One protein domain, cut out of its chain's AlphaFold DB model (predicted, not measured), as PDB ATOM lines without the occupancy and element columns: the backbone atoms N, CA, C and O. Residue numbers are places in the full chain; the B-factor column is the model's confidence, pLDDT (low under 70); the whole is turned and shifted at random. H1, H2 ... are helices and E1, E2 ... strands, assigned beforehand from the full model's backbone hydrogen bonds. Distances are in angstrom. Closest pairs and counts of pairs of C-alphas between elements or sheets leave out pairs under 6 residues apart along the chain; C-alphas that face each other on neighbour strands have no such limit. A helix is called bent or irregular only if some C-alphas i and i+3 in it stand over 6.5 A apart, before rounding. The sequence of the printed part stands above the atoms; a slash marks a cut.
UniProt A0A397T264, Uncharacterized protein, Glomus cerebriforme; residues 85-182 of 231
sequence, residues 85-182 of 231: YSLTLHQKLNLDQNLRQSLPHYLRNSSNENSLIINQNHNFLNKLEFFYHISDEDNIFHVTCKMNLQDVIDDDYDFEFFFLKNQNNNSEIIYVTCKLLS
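This is residues 85 to 182 of the 231 residues of an uncharacterized protein of Glomus cerebriforme (UniProt A0A397T264). A strongly twisted sheet of four strands curls round one long, kinked helix, H1, which packs on one face of it in two layers. Of the link after H1, residues 112 to 117 stick out. The printed part has 98 residues, with one named helix and then four strands, H1 E1 E2 E3 E4; the sheet's order is E1 E2 E4 E3, all antiparallel. The class is mixed, helices and strands; the whole is compact, with a radius of gyration of the C-alphas of 14.0 A and spans of 37 by 30 by 29 A.

H1, residues 89 to 109, is on the sheet, which curls round it. It has a kink of 44 degrees near residue 102 and is only just irregular: C-alphas 101 and 104 are 6.9 A apart. In its backbone 15 of 17 O i to N i+4 pairs are within hydrogen-bond range. E1, residues 127 to 133, and E2, residues 140 to 146, form a hairpin, with N 130 and O 143 at 3.0 A. E3, residues 159 to 167, and E4, residues 170 to 181, form another, with N 163 and O 174 at 2.8 A. E2 and E4 are antiparallel neighbours at 149 degrees, with N 144 and O 177 at 2.9 A. The closest C-alphas of H1 and E3 are those of Lys 92 and Phe 159, 6.9 A apart. E1 and E3, the edge strands, are apart.

H1 begins at C-alpha 89 (20.419, 42.644, 16.477) and is 30.4 A long. E1 and E2 are each 19.5 A, E3 25.4 A and E4 34.1 A, ending at C-alpha 181 (32.314, 40.662, 4.031).

The C-alphas farthest apart, of Asn 169 and Ser 182, are 40.3 A apart. The printed part has no cut. The links H1 to E1 and E2 to E3 are long. pLDDT is under 70 at residues 108 to 125, 135 to 137, 148 to 155 and 167 to 170.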
ATOM      1  N   TYR A  85      27.837  34.710   8.373       72.31
ATOM      2  CA  TYR A  85      28.144  35.491   9.568       72.31
ATOM      3  C   TYR A  85      26.885  35.740  10.402       72.31
ATOM      4  O   TYR A  85      25.811  36.053   9.891       72.31
ATOM      5  N   SER A  86      27.020  35.643  11.725       79.69
ATOM      6  CA  SER A  86      25.941  36.012  12.642       79.69
ATOM      7  C   SER A  86      26.015  37.505  12.955       79.69
ATOM      8  O   SER A  86      26.926  37.948  13.655       79.69
ATOM      9  N   LEU A  87      25.061  38.281  12.434       81.81
ATOM     10  CA  LEU A  87      24.925  39.699  12.770       81.81
ATOM     11  C   LEU A  87      24.218  39.886  14.114       81.81
ATOM     12  O   LEU A  87      23.216  39.225  14.411       81.81
ATOM     13  N   THR A  88      24.695  40.852  14.895       85.12
ATOM     14  CA  THR A  88      23.996  41.308  16.101       85.12
ATOM     15  C   THR A  88      22.647  41.941  15.744       85.12
ATOM     16  O   THR A  88      22.434  42.416  14.628       85.12
ATOM     17  N   LEU A  89      21.713  41.990  16.699       84.69
ATOM     18  CA  LEU A  89      20.419  42.644  16.477       84.69
ATOM     19  C   LEU A  89      20.583  44.128  16.108       84.69
ATOM     20  O   LEU A  89      19.891  44.614  15.219       84.69
ATOM     21  N   HIS A  90      21.517  44.825  16.759       85.31
ATOM     22  CA  HIS A  90      21.814  46.224  16.460       85.31
ATOM     23  C   HIS A  90      22.261  46.407  15.005       85.31
ATOM     24  O   HIS A  90      21.688  47.231  14.300       85.31
ATOM     25  N   GLN A  91      23.184  45.565  14.530       81.69
ATOM     26  CA  GLN A  91      23.644  45.558  13.136       81.69
ATOM     27  C   GLN A  91      22.509  45.364  12.141       81.69
ATOM     28  O   GLN A  91      22.426  46.085  11.152       81.69
ATOM     29  N   LYS A  92      21.613  44.410  12.415       85.56
ATOM     30  CA  LYS A  92      20.456  44.131  11.557       85.56
ATOM     31  C   LYS A  92      19.515  45.332  11.470       85.56
ATOM     32  O   LYS A  92      19.135  45.727  10.374       85.56
ATOM     33  N   LEU A  93      19.177  45.934  12.613       85.75
ATOM     34  CA  LEU A  93      18.302  47.109  12.669       85.75
ATOM     35  C   LEU A  93      18.930  48.320  11.974       85.75
ATOM     36  O   LEU A  93      18.252  49.008  11.216       85.75
ATOM     37  N   ASN A  94      20.221  48.556  12.204       85.31
ATOM     38  CA  ASN A  94      20.946  49.667  11.601       85.31
ATOM     39  C   ASN A  94      21.035  49.498  10.074       85.31
ATOM     40  O   ASN A  94      20.769  50.439   9.324       85.31
ATOM     41  N   LEU A  95      21.324  48.280   9.602       84.88
ATOM     42  CA  LEU A  95      21.381  47.945   8.180       84.88
ATOM     43  C   LEU A  95      20.019  48.113   7.495       84.88
ATOM     44  O   LEU A  95      19.944  48.781   6.467       84.88
ATOM     45  N   ASP A  96      18.945  47.577   8.082       87.38
ATOM     46  CA  ASP A  96      17.581  47.729   7.558       87.38
ATOM     47  C   ASP A  96      17.176  49.210   7.467       87.38
ATOM     48  O   ASP A  96      16.732  49.678   6.418       87.38
ATOM     49  N   GLN A  97      17.396  49.989   8.530       87.00
ATOM     50  CA  GLN A  97      17.038  51.411   8.559       87.00
ATOM     51  C   GLN A  97      17.788  52.231   7.502       87.00
ATOM     52  O   GLN A  97      17.167  52.998   6.763       87.00
ATOM     53  N   ASN A  98      19.107  52.061   7.399       87.31
ATOM     54  CA  ASN A  98      19.928  52.811   6.447       87.31
ATOM     55  C   ASN A  98      19.647  52.406   4.991       87.31
ATOM     56  O   ASN A  98      19.570  53.263   4.101       87.31
ATOM     57  N   LEU A  99      19.429  51.113   4.733       86.88
ATOM     58  CA  LEU A  99      19.036  50.647   3.405       86.88
ATOM     59  C   LEU A  99      17.646  51.162   3.031       86.88
ATOM     60  O   LEU A  99      17.486  51.675   1.933       86.88
ATOM     61  N   ARG A 100      16.654  51.158   3.929       87.44
ATOM     62  CA  ARG A 100      15.327  51.738   3.635       87.44
ATOM     63  C   ARG A 100      15.390  53.209   3.221       87.44
ATOM     64  O   ARG A 100      14.595  53.633   2.386       87.44
ATOM     65  N   GLN A 101      16.323  53.973   3.783       84.50
ATOM     66  CA  GLN A 101      16.515  55.384   3.441       84.50
ATOM     67  C   GLN A 101      17.226  55.578   2.095       84.50
ATOM     68  O   GLN A 101      16.911  56.516   1.365       84.50
ATOM     69  N   SER A 102      18.168  54.697   1.748       82.56
ATOM     70  CA  SER A 102      19.025  54.850   0.563       82.56
ATOM     71  C   SER A 102      18.541  54.079  -0.673       82.56
ATOM     72  O   SER A 102      18.710  54.557  -1.795       82.56
ATOM     73  N   LEU A 103      17.868  52.935  -0.496       82.75
ATOM     74  CA  LEU A 103      17.316  52.089  -1.563       82.75
ATOM     75  C   LEU A 103      16.434  52.845  -2.566       82.75
ATOM     76  O   LEU A 103      16.606  52.610  -3.761       82.75
ATOM     77  N   PRO A 104      15.545  53.780  -2.166       82.62
ATOM     78  CA  PRO A 104      14.767  54.554  -3.131       82.62
ATOM     79  C   PRO A 104      15.626  55.278  -4.172       82.62
ATOM     80  O   PRO A 104      15.207  55.409  -5.318       82.62
ATOM     81  N   HIS A 105      16.827  55.733  -3.797       77.31
ATOM     82  CA  HIS A 105      17.746  56.392  -4.720       77.31
ATOM     83  C   HIS A 105      18.350  55.393  -5.715       77.31
ATOM     84  O   HIS A 105      18.276  55.614  -6.924       77.31
ATOM     85  N   TYR A 106      18.856  54.258  -5.224       74.50
ATOM     86  CA  TYR A 106      19.407  53.192  -6.070       74.50
ATOM     87  C   TYR A 106      18.363  52.631  -7.052       74.50
ATOM     88  O   TYR A 106      18.647  52.446  -8.232       74.50
ATOM     89  N   LEU A 107      17.123  52.451  -6.590       73.25
ATOM     90  CA  LEU A 107      16.011  51.899  -7.374       73.25
ATOM     91  C   LEU A 107      15.332  52.909  -8.316       73.25
ATOM     92  O   LEU A 107      14.499  52.518  -9.139       73.25
ATOM     93  N   ARG A 108      15.609  54.209  -8.164       66.69
ATOM     94  CA  ARG A 108      15.153  55.261  -9.089       66.69
ATOM     95  C   ARG A 108      16.116  55.414 -10.262       66.69
ATOM     96  O   ARG A 108      15.675  55.632 -11.385       66.69
ATOM     97  N   ASN A 109      17.415  55.264 -10.017       52.81
ATOM     98  CA  ASN A 109      18.429  55.362 -11.065       52.81
ATOM     99  C   ASN A 109      18.405  54.155 -12.020       52.81
ATOM    100  O   ASN A 109      18.841  54.286 -13.155       52.81
ATOM    101  N   SER A 110      17.827  53.020 -11.613       49.62
ATOM    102  CA  SER A 110      17.618  51.868 -12.503       49.62
ATOM    103  C   SER A 110      16.494  52.058 -13.534       49.62
ATOM    104  O   SER A 110      16.380  51.252 -14.450       49.62
ATOM    105  N   SER A 111      15.652  53.095 -13.395       44.44
ATOM    106  CA  SER A 111      14.487  53.346 -14.269       44.44
ATOM    107  C   SER A 111      14.656  54.538 -15.220       44.44
ATOM    108  O   SER A 111      13.846  54.698 -16.130       44.44
ATOM    109  N   ASN A 112      15.699  55.354 -15.047       37.16
ATOM    110  CA  ASN A 112      16.017  56.455 -15.953       37.16
ATOM    111  C   ASN A 112      17.199  56.058 -16.842       37.16
ATOM    112  O   ASN A 112      18.352  56.092 -16.411       37.16
ATOM    113  N   GLU A 113      16.913  55.718 -18.097       46.56
ATOM    114  CA  GLU A 113      17.921  55.676 -19.154       46.56
ATOM    115  C   GLU A 113      18.681  57.020 -19.177       46.56
ATOM    116  O   GLU A 113      18.053  58.080 -19.229       46.56
ATOM    117  N   ASN A 114      20.022  56.956 -19.124       37.50
ATOM    118  CA  ASN A 114      21.026  58.017 -19.373       37.50
ATOM    119  C   ASN A 114      21.972  58.438 -18.231       37.50
ATOM    120  O   ASN A 114      22.776  59.346 -18.441       37.50
ATOM    121  N   SER A 115      22.023  57.765 -17.078       36.75
ATOM    122  CA  SER A 115      23.184  57.940 -16.183       36.75
ATOM    123  C   SER A 115      23.530  56.679 -15.406       36.75
ATOM    124  O   SER A 115      23.158  56.542 -14.246       36.75
ATOM    125  N   LEU A 116      24.209  55.775 -16.106       38.00
ATOM    126  CA  LEU A 116      25.181  54.757 -15.692       38.00
ATOM    127  C   LEU A 116      25.237  53.831 -16.913       38.00
ATOM    128  O   LEU A 116      24.273  53.124 -17.195       38.00
ATOM    129  N   ILE A 117      26.297  53.930 -17.718       36.81
ATOM    130  CA  ILE A 117      26.504  53.032 -18.860       36.81
ATOM    131  C   ILE A 117      26.822  51.654 -18.273       36.81
ATOM    132  O   ILE A 117      27.979  51.304 -18.097       36.81
ATOM    133  N   ILE A 118      25.779  50.909 -17.918       38.38
ATOM    134  CA  ILE A 118      25.835  49.497 -17.559       38.38
ATOM    135  C   ILE A 118      25.657  48.747 -18.877       38.38
ATOM    136  O   ILE A 118      24.552  48.643 -19.416       38.38
ATOM    137  N   ASN A 119      26.768  48.305 -19.462       35.59
ATOM    138  CA  ASN A 119      26.742  47.597 -20.734       35.59
ATOM    139  C   ASN A 119      26.287  46.141 -20.538       35.59
ATOM    140  O   ASN A 119      27.040  45.280 -20.104       35.59
ATOM    141  N   GLN A 120      25.037  45.911 -20.943       40.91
ATOM    142  CA  GLN A 120      24.576  44.797 -21.777       40.91
ATOM    143  C   GLN A 120      24.777  43.366 -21.253       40.91
ATOM    144  O   GLN A 120      25.667  42.645 -21.687       40.91
ATOM    145  N   ASN A 121      23.802  42.910 -20.458       33.41
ATOM    146  CA  ASN A 121      23.176  41.590 -20.606       33.41
ATOM    147  C   ASN A 121      21.719  41.680 -20.114       33.41
ATOM    148  O   ASN A 121      21.453  42.145 -19.012       33.41
ATOM    149  N   HIS A 122      20.761  41.273 -20.944       35.88
ATOM    150  CA  HIS A 122      19.312  41.544 -20.862       35.88
ATOM    151  C   HIS A 122      18.523  40.982 -19.638       35.88
ATOM    152  O   HIS A 122      17.308  40.840 -19.720       35.88
ATOM    153  N   ASN A 123      19.150  40.725 -18.479       40.34
ATOM    154  CA  ASN A 123      18.493  40.233 -17.249       40.34
ATOM    155  C   ASN A 123      18.288  41.300 -16.144       40.34
ATOM    156  O   ASN A 123      17.804  40.980 -15.058       40.34
ATOM    157  N   PHE A 124      18.613  42.573 -16.404       44.62
ATOM    158  CA  PHE A 124      18.657  43.656 -15.399       44.62
ATOM    159  C   PHE A 124      17.325  44.058 -14.744       44.62
ATOM    160  O   PHE A 124      17.337  44.801 -13.765       44.62
ATOM    161  N   LEU A 125      16.171  43.594 -15.229       53.97
ATOM    162  CA  LEU A 125      14.886  44.046 -14.679       53.97
ATOM    163  C   LEU A 125      14.532  43.425 -13.321       53.97
ATOM    164  O   LEU A 125      13.692  43.983 -12.631       53.97
ATOM    165  N   ASN A 126      15.179  42.328 -12.905       71.19
ATOM    166  CA  ASN A 126      14.738  41.574 -11.722       71.19
ATOM    167  C   ASN A 126      15.733  41.545 -10.554       71.19
ATOM    168  O   ASN A 126      15.378  41.032  -9.489       71.19
ATOM    169  N   LYS A 127      16.963  42.048 -10.727       78.25
ATOM    170  CA  LYS A 127      18.035  41.933  -9.729       78.25
ATOM    171  C   LYS A 127      18.957  43.160  -9.748       78.25
ATOM    172  O   LYS A 127      19.469  43.521 -10.799       78.25
ATOM    173  N   LEU A 128      19.178  43.773  -8.586       82.06
ATOM    174  CA  LEU A 128      20.146  44.852  -8.356       82.06
ATOM    175  C   LEU A 128      21.138  44.394  -7.288       82.06
ATOM    176  O   LEU A 128      20.719  43.911  -6.241       82.06
ATOM    177  N   GLU A 129      22.430  44.577  -7.529       84.19
ATOM    178  CA  GLU A 129      23.488  44.192  -6.597       84.19
ATOM    179  C   GLU A 129      24.464  45.349  -6.399       84.19
ATOM    180  O   GLU A 129      24.747  46.094  -7.337       84.19
ATOM    181  N   PHE A 130      24.902  45.561  -5.159       84.69
ATOM    182  CA  PHE A 130      25.864  46.604  -4.806       84.69
ATOM    183  C   PHE A 130      26.545  46.306  -3.467       84.69
ATOM    184  O   PHE A 130      26.001  45.629  -2.600       84.69
ATOM    185  N   PHE A 131      27.741  46.846  -3.261       88.06
ATOM    186  CA  PHE A 131      28.373  46.932  -1.951       88.06
ATOM    187  C   PHE A 131      27.860  48.147  -1.186       88.06
ATOM    188  O   PHE A 131      27.685  49.238  -1.735       88.06
ATOM    189  N   TYR A 132      27.675  47.970   0.114       85.94
ATOM    190  CA  TYR A 132      27.171  48.979   1.027       85.94
ATOM    191  C   TYR A 132      27.983  48.968   2.320       85.94
ATOM    192  O   TYR A 132      28.422  47.913   2.767       85.94
ATOM    193  N   HIS A 133      28.175  50.122   2.951       85.75
ATOM    194  CA  HIS A 133      28.697  50.178   4.314       85.75
ATOM    195  C   HIS A 133      27.848  51.119   5.158       85.75
ATOM    196  O   HIS A 133      27.272  52.081   4.651       85.75
ATOM    197  N   ILE A 134      27.823  50.852   6.460       77.94
ATOM    198  CA  ILE A 134      27.240  51.747   7.457       77.94
ATOM    199  C   ILE A 134      28.389  52.561   8.053       77.94
ATOM    200  O   ILE A 134      29.432  51.997   8.393       77.94
ATOM    201  N   SER A 135      28.229  53.880   8.145       64.81
ATOM    202  CA  SER A 135      29.299  54.806   8.547       64.81
ATOM    203  C   SER A 135      29.897  54.521   9.930       64.81
ATOM    204  O   SER A 135      31.066  54.827  10.145       64.81
ATOM    205  N   ASP A 136      29.140  53.886  10.826       65.62
ATOM    206  CA  ASP A 136      29.542  53.693  12.225       65.62
ATOM    207  C   ASP A 136      30.187  52.327  12.516       65.62
ATOM    208  O   ASP A 136      30.692  52.112  13.618       65.62
ATOM    209  N   GLU A 137      30.179  51.386  11.563       65.62
ATOM    210  CA  GLU A 137      30.470  49.976  11.865       65.62
ATOM    211  C   GLU A 137      31.603  49.321  11.056       65.62
ATOM    212  O   GLU A 137      31.869  48.143  11.267       65.62
ATOM    213  N   ASP A 138      32.294  50.036  10.154       74.12
ATOM    214  CA  ASP A 138      33.397  49.538   9.283       74.12
ATOM    215  C   ASP A 138      33.116  48.251   8.477       74.12
ATOM    216  O   ASP A 138      33.977  47.735   7.753       74.12
ATOM    217  N   ASN A 139      31.893  47.748   8.587       83.62
ATOM    218  CA  ASN A 139      31.385  46.552   7.962       83.62
ATOM    219  C   ASN A 139      30.962  46.889   6.538       83.62
ATOM    220  O   ASN A 139      30.210  47.841   6.306       83.62
ATOM    221  N   ILE A 140      31.442  46.086   5.595       87.31
ATOM    222  CA  ILE A 140      31.047  46.161   4.193       87.31
ATOM    223  C   ILE A 140      30.130  44.977   3.922       87.31
ATOM    224  O   ILE A 140      30.463  43.837   4.244       87.31
ATOM    225  N   PHE A 141      28.983  45.269   3.332       87.50
ATOM    226  CA  PHE A 141      27.964  44.309   2.969       87.50
ATOM    227  C   PHE A 141      27.854  44.232   1.453       87.50
ATOM    228  O   PHE A 141      27.856  45.261   0.784       87.50
ATOM    229  N   HIS A 142      27.720  43.030   0.914       87.12
ATOM    230  CA  HIS A 142      27.179  42.810  -0.419       87.12
ATOM    231  C   HIS A 142      25.653  42.740  -0.304       87.12
ATOM    232  O   HIS A 142      25.129  41.943   0.476       87.12
ATOM    233  N   VAL A 143      24.951  43.604  -1.026       87.50
ATOM    234  CA  VAL A 143      23.496  43.742  -0.994       87.50
ATOM    235  C   VAL A 143      22.942  43.290  -2.331       87.50
ATOM    236  O   VAL A 143      23.344  43.806  -3.369       87.50
ATOM    237  N   THR A 144      21.979  42.377  -2.289       86.12
ATOM    238  CA  THR A 144      21.252  41.909  -3.467       86.12
ATOM    239  C   THR A 144      19.766  42.183  -3.272       86.12
ATOM    240  O   THR A 144      19.149  41.702  -2.322       86.12
ATOM    241  N   CYS A 145      19.176  42.936  -4.190       85.50
ATOM    242  CA  CYS A 145      17.751  43.219  -4.274       85.50
ATOM    243  C   CYS A 145      17.143  42.408  -5.423       85.50
ATOM    244  O   CYS A 145      17.550  42.578  -6.568       85.50
ATOM    245  N   LYS A 146      16.154  41.559  -5.136       84.62
ATOM    246  CA  LYS A 146      15.407  40.765  -6.121       84.62
ATOM    247  C   LYS A 146      13.964  41.266  -6.210       84.62
ATOM    248  O   LYS A 146      13.290  41.373  -5.188       84.62
ATOM    249  N   MET A 147      13.495  41.565  -7.420       76.25
ATOM    250  CA  MET A 147      12.111  41.989  -7.696       76.25
ATOM    251  C   MET A 147      11.196  40.795  -8.009       76.25
ATOM    252  O   MET A 147       9.997  40.856  -7.763       76.25
ATOM    253  N   ASN A 148      11.761  39.677  -8.486       68.75
ATOM    254  CA  ASN A 148      11.030  38.423  -8.670       68.75
ATOM    255  C   ASN A 148      11.407  37.401  -7.582       68.75
ATOM    256  O   ASN A 148      12.582  37.100  -7.378       68.75
ATOM    257  N   LEU A 149      10.396  36.862  -6.899       66.31
ATOM    258  CA  LEU A 149      10.539  35.884  -5.816       66.31
ATOM    259  C   LEU A 149      10.664  34.432  -6.309       66.31
ATOM    260  O   LEU A 149      10.887  33.544  -5.489       66.31
ATOM    261  N   GLN A 150      10.533  34.165  -7.614       59.16
ATOM    262  CA  GLN A 150      10.597  32.796  -8.148       59.16
ATOM    263  C   GLN A 150      11.974  32.114  -7.975       59.16
ATOM    264  O   GLN A 150      12.022  30.888  -7.953       59.16
ATOM    265  N   ASP A 151      13.057  32.882  -7.775       55.12
ATOM    266  CA  ASP A 151      14.450  32.392  -7.679       55.12
ATOM    267  C   ASP A 151      15.056  32.518  -6.259       55.12
ATOM    268  O   ASP A 151      16.271  32.688  -6.075       55.12
ATOM    269  N   VAL A 152      14.220  32.504  -5.217       58.38
ATOM    270  CA  VAL A 152      14.672  32.518  -3.812       58.38
ATOM    271  C   VAL A 152      14.917  31.078  -3.354       58.38
ATOM    272  O   VAL A 152      14.108  30.491  -2.648       58.38
ATOM    273  N   ILE A 153      16.003  30.474  -3.843       53.97
ATOM    274  CA  ILE A 153      16.427  29.112  -3.456       53.97
ATOM    275  C   ILE A 153      17.777  29.137  -2.707       53.97
ATOM    276  O   ILE A 153      18.219  28.121  -2.184       53.97
ATOM    277  N   ASP A 154      18.436  30.296  -2.621       56.78
ATOM    278  CA  ASP A 154      19.770  30.415  -2.026       56.78
ATOM    279  C   ASP A 154      19.718  31.085  -0.643       56.78
ATOM    280  O   ASP A 154      19.575  32.304  -0.558       56.78
ATOM    281  N   ASP A 155      19.822  30.277   0.422       62.47
ATOM    282  CA  ASP A 155      19.745  30.664   1.848       62.47
ATOM    283  C   ASP A 155      21.082  31.192   2.425       62.47
ATOM    284  O   ASP A 155      21.264  31.320   3.650       62.47
ATOM    285  N   ASP A 156      22.065  31.463   1.565       72.94
ATOM    286  CA  ASP A 156      23.425  31.819   1.972       72.94
ATOM    287  C   ASP A 156      23.626  33.325   2.191       72.94
ATOM    288  O   ASP A 156      24.596  33.938   1.745       72.94
ATOM    289  N   TYR A 157      22.718  33.944   2.937       81.06
ATOM    290  CA  TYR A 157      22.801  35.339   3.367       81.06
ATOM    291  C   TYR A 157      22.856  35.454   4.896       81.06
ATOM    292  O   TYR A 157      22.435  34.564   5.645       81.06
ATOM    293  N   ASP A 158      23.399  36.573   5.372       83.44
ATOM    294  CA  ASP A 158      23.567  36.846   6.807       83.44
ATOM    295  C   ASP A 158      22.367  37.601   7.381       83.44
ATOM    296  O   ASP A 158      22.051  37.512   8.574       83.44
ATOM    297  N   PHE A 159      21.686  38.350   6.515       87.75
ATOM    298  CA  PHE A 159      20.463  39.064   6.829       87.75
ATOM    299  C   PHE A 159      19.597  39.250   5.586       87.75
ATOM    300  O   PHE A 159      20.104  39.374   4.474       87.75
ATOM    301  N   GLU A 160      18.288  39.290   5.796       91.00
ATOM    302  CA  GLU A 160      17.287  39.460   4.754       91.00
ATOM    303  C   GLU A 160      16.113  40.288   5.274       91.00
ATOM    304  O   GLU A 160      15.823  40.287   6.476       91.00
ATOM    305  N   PHE A 161      15.423  40.977   4.371       89.62
ATOM    306  CA  PHE A 161      14.163  41.650   4.659       89.62
ATOM    307  C   PHE A 161      13.395  41.971   3.374       89.62
ATOM    308  O   PHE A 161      13.941  41.984   2.272       89.62
ATOM    309  N   PHE A 162      12.110  42.294   3.525       89.06
ATOM    310  CA  PHE A 162      11.283  42.808   2.437       89.06
ATOM    311  C   PHE A 162      11.218  44.340   2.470       89.06
ATOM    312  O   PHE A 162      11.043  44.973   3.523       89.06
ATOM    313  N   PHE A 163      11.329  44.938   1.289       85.62
ATOM    314  CA  PHE A 163      11.211  46.367   1.044       85.62
ATOM    315  C   PHE A 163      10.027  46.629   0.113       85.62
ATOM    316  O   PHE A 163       9.958  46.082  -0.983       85.62
ATOM    317  N   LEU A 164       9.092  47.478   0.543       82.50
ATOM    318  CA  LEU A 164       7.958  47.879  -0.282       82.50
ATOM    319  C   LEU A 164       8.327  49.149  -1.056       82.50
ATOM    320  O   LEU A 164       8.469  50.224  -0.467       82.50
ATOM    321  N   LYS A 165       8.474  49.030  -2.373       75.25
ATOM    322  CA  LYS A 165       8.681  50.167  -3.267       75.25
ATOM    323  C   LYS A 165       7.320  50.705  -3.698       75.25
ATOM    324  O   LYS A 165       6.580  50.028  -4.401       75.25
ATOM    325  N   ASN A 166       7.009  51.938  -3.310       70.81
ATOM    326  CA  ASN A 166       5.795  52.627  -3.742       70.81
ATOM    327  C   ASN A 166       6.147  53.640  -4.837       70.81
ATOM    328  O   ASN A 166       6.817  54.637  -4.566       70.81
ATOM    329  N   GLN A 167       5.698  53.397  -6.070       63.09
ATOM    330  CA  GLN A 167       5.818  54.345  -7.182       63.09
ATOM    331  C   GLN A 167       4.474  54.470  -7.902       63.09
ATOM    332  O   GLN A 167       3.931  53.477  -8.370       63.09
ATOM    333  N   ASN A 168       3.952  55.698  -8.013       55.44
ATOM    334  CA  ASN A 168       2.805  56.050  -8.862       55.44
ATOM    335  C   ASN A 168       1.622  55.052  -8.796       55.44
ATOM    336  O   ASN A 168       1.131  54.606  -9.828       55.44
ATOM    337  N   ASN A 169       1.163  54.720  -7.583       57.84
ATOM    338  CA  ASN A 169       0.049  53.798  -7.294       57.84
ATOM    339  C   ASN A 169       0.295  52.304  -7.575       57.84
ATOM    340  O   ASN A 169      -0.645  51.521  -7.458       57.84
ATOM    341  N   ASN A 170       1.529  51.893  -7.879       64.88
ATOM    342  CA  ASN A 170       1.929  50.488  -7.862       64.88
ATOM    343  C   ASN A 170       2.886  50.223  -6.687       64.88
ATOM    344  O   ASN A 170       3.809  51.007  -6.433       64.88
ATOM    345  N   SER A 171       2.646  49.126  -5.971       72.50
ATOM    346  CA  SER A 171       3.495  48.661  -4.873       72.50
ATOM    347  C   SER A 171       4.212  47.396  -5.314       72.50
ATOM    348  O   SER A 171       3.580  46.377  -5.578       72.50
ATOM    349  N   GLU A 172       5.534  47.467  -5.378       78.50
ATOM    350  CA  GLU A 172       6.392  46.336  -5.709       78.50
ATOM    351  C   GLU A 172       7.108  45.860  -4.442       78.50
ATOM    352  O   GLU A 172       7.657  46.664  -3.682       78.50
ATOM    353  N   ILE A 173       7.075  44.551  -4.187       83.50
ATOM    354  CA  ILE A 173       7.812  43.940  -3.081       83.50
ATOM    355  C   ILE A 173       9.190  43.559  -3.604       83.50
ATOM    356  O   ILE A 173       9.317  42.747  -4.512       83.50
ATOM    357  N   ILE A 174      10.218  44.127  -2.989       85.25
ATOM    358  CA  ILE A 174      11.613  43.819  -3.266       85.25
ATOM    359  C   ILE A 174      12.149  43.006  -2.102       85.25
ATOM    360  O   ILE A 174      12.061  43.414  -0.943       85.25
ATOM    361  N   TYR A 175      12.724  41.858  -2.413       88.12
ATOM    362  CA  TYR A 175      13.411  41.028  -1.445       88.12
ATOM    363  C   TYR A 175      14.885  41.418  -1.392       88.12
ATOM    364  O   TYR A 175      15.582  41.389  -2.407       88.12
ATOM    365  N   VAL A 176      15.346  41.840  -0.220       87.88
ATOM    366  CA  VAL A 176      16.704  42.334  -0.005       87.88
ATOM    367  C   VAL A 176      17.459  41.326   0.841       87.88
ATOM    368  O   VAL A 176      17.026  40.978   1.935       87.88
ATOM    369  N   THR A 177      18.613  40.896   0.348       88.62
ATOM    370  CA  THR A 177      19.553  40.028   1.065       88.62
ATOM    371  C   THR A 177      20.872  40.757   1.245       88.62
ATOM    372  O   THR A 177      21.258  41.589   0.423       88.62
ATOM    373  N   CYS A 178      21.539  40.488   2.360       87.25
ATOM    374  CA  CYS A 178      22.785  41.125   2.751       87.25
ATOM    375  C   CYS A 178      23.793  40.064   3.194       87.25
ATOM    376  O   CYS A 178      23.482  39.203   4.026       87.25
ATOM    377  N   LYS A 179      25.020  40.177   2.687       87.25
ATOM    378  CA  LYS A 179      26.168  39.364   3.084       87.25
ATOM    379  C   LYS A 179      27.266  40.241   3.663       87.25
ATOM    380  O   LYS A 179      27.743  41.141   2.980       87.25
ATOM    381  N   LEU A 180      27.666  40.000   4.904       85.62
ATOM    382  CA  LEU A 180      28.807  40.664   5.520       85.62
ATOM    383  C   LEU A 180      30.100  40.125   4.909       85.62
ATOM    384  O   LEU A 180      30.310  38.919   4.813       85.62
ATOM    385  N   LEU A 181      31.004  41.028   4.546       82.12
ATOM    386  CA  LEU A 181      32.314  40.662   4.031       82.12
ATOM    387  C   LEU A 181      33.359  40.777   5.131       82.12
ATOM    388  O   LEU A 181      33.498  41.811   5.793       82.12
ATOM    389  N   SER A 182      34.157  39.724   5.288       80.00
ATOM    390  CA  SER A 182      35.358  39.825   6.109       80.00
ATOM    391  C   SER A 182      36.341  40.826   5.505       80.00
ATOM    392  O   SER A 182      36.457  40.975   4.289       80.00
TER     393      SER A 182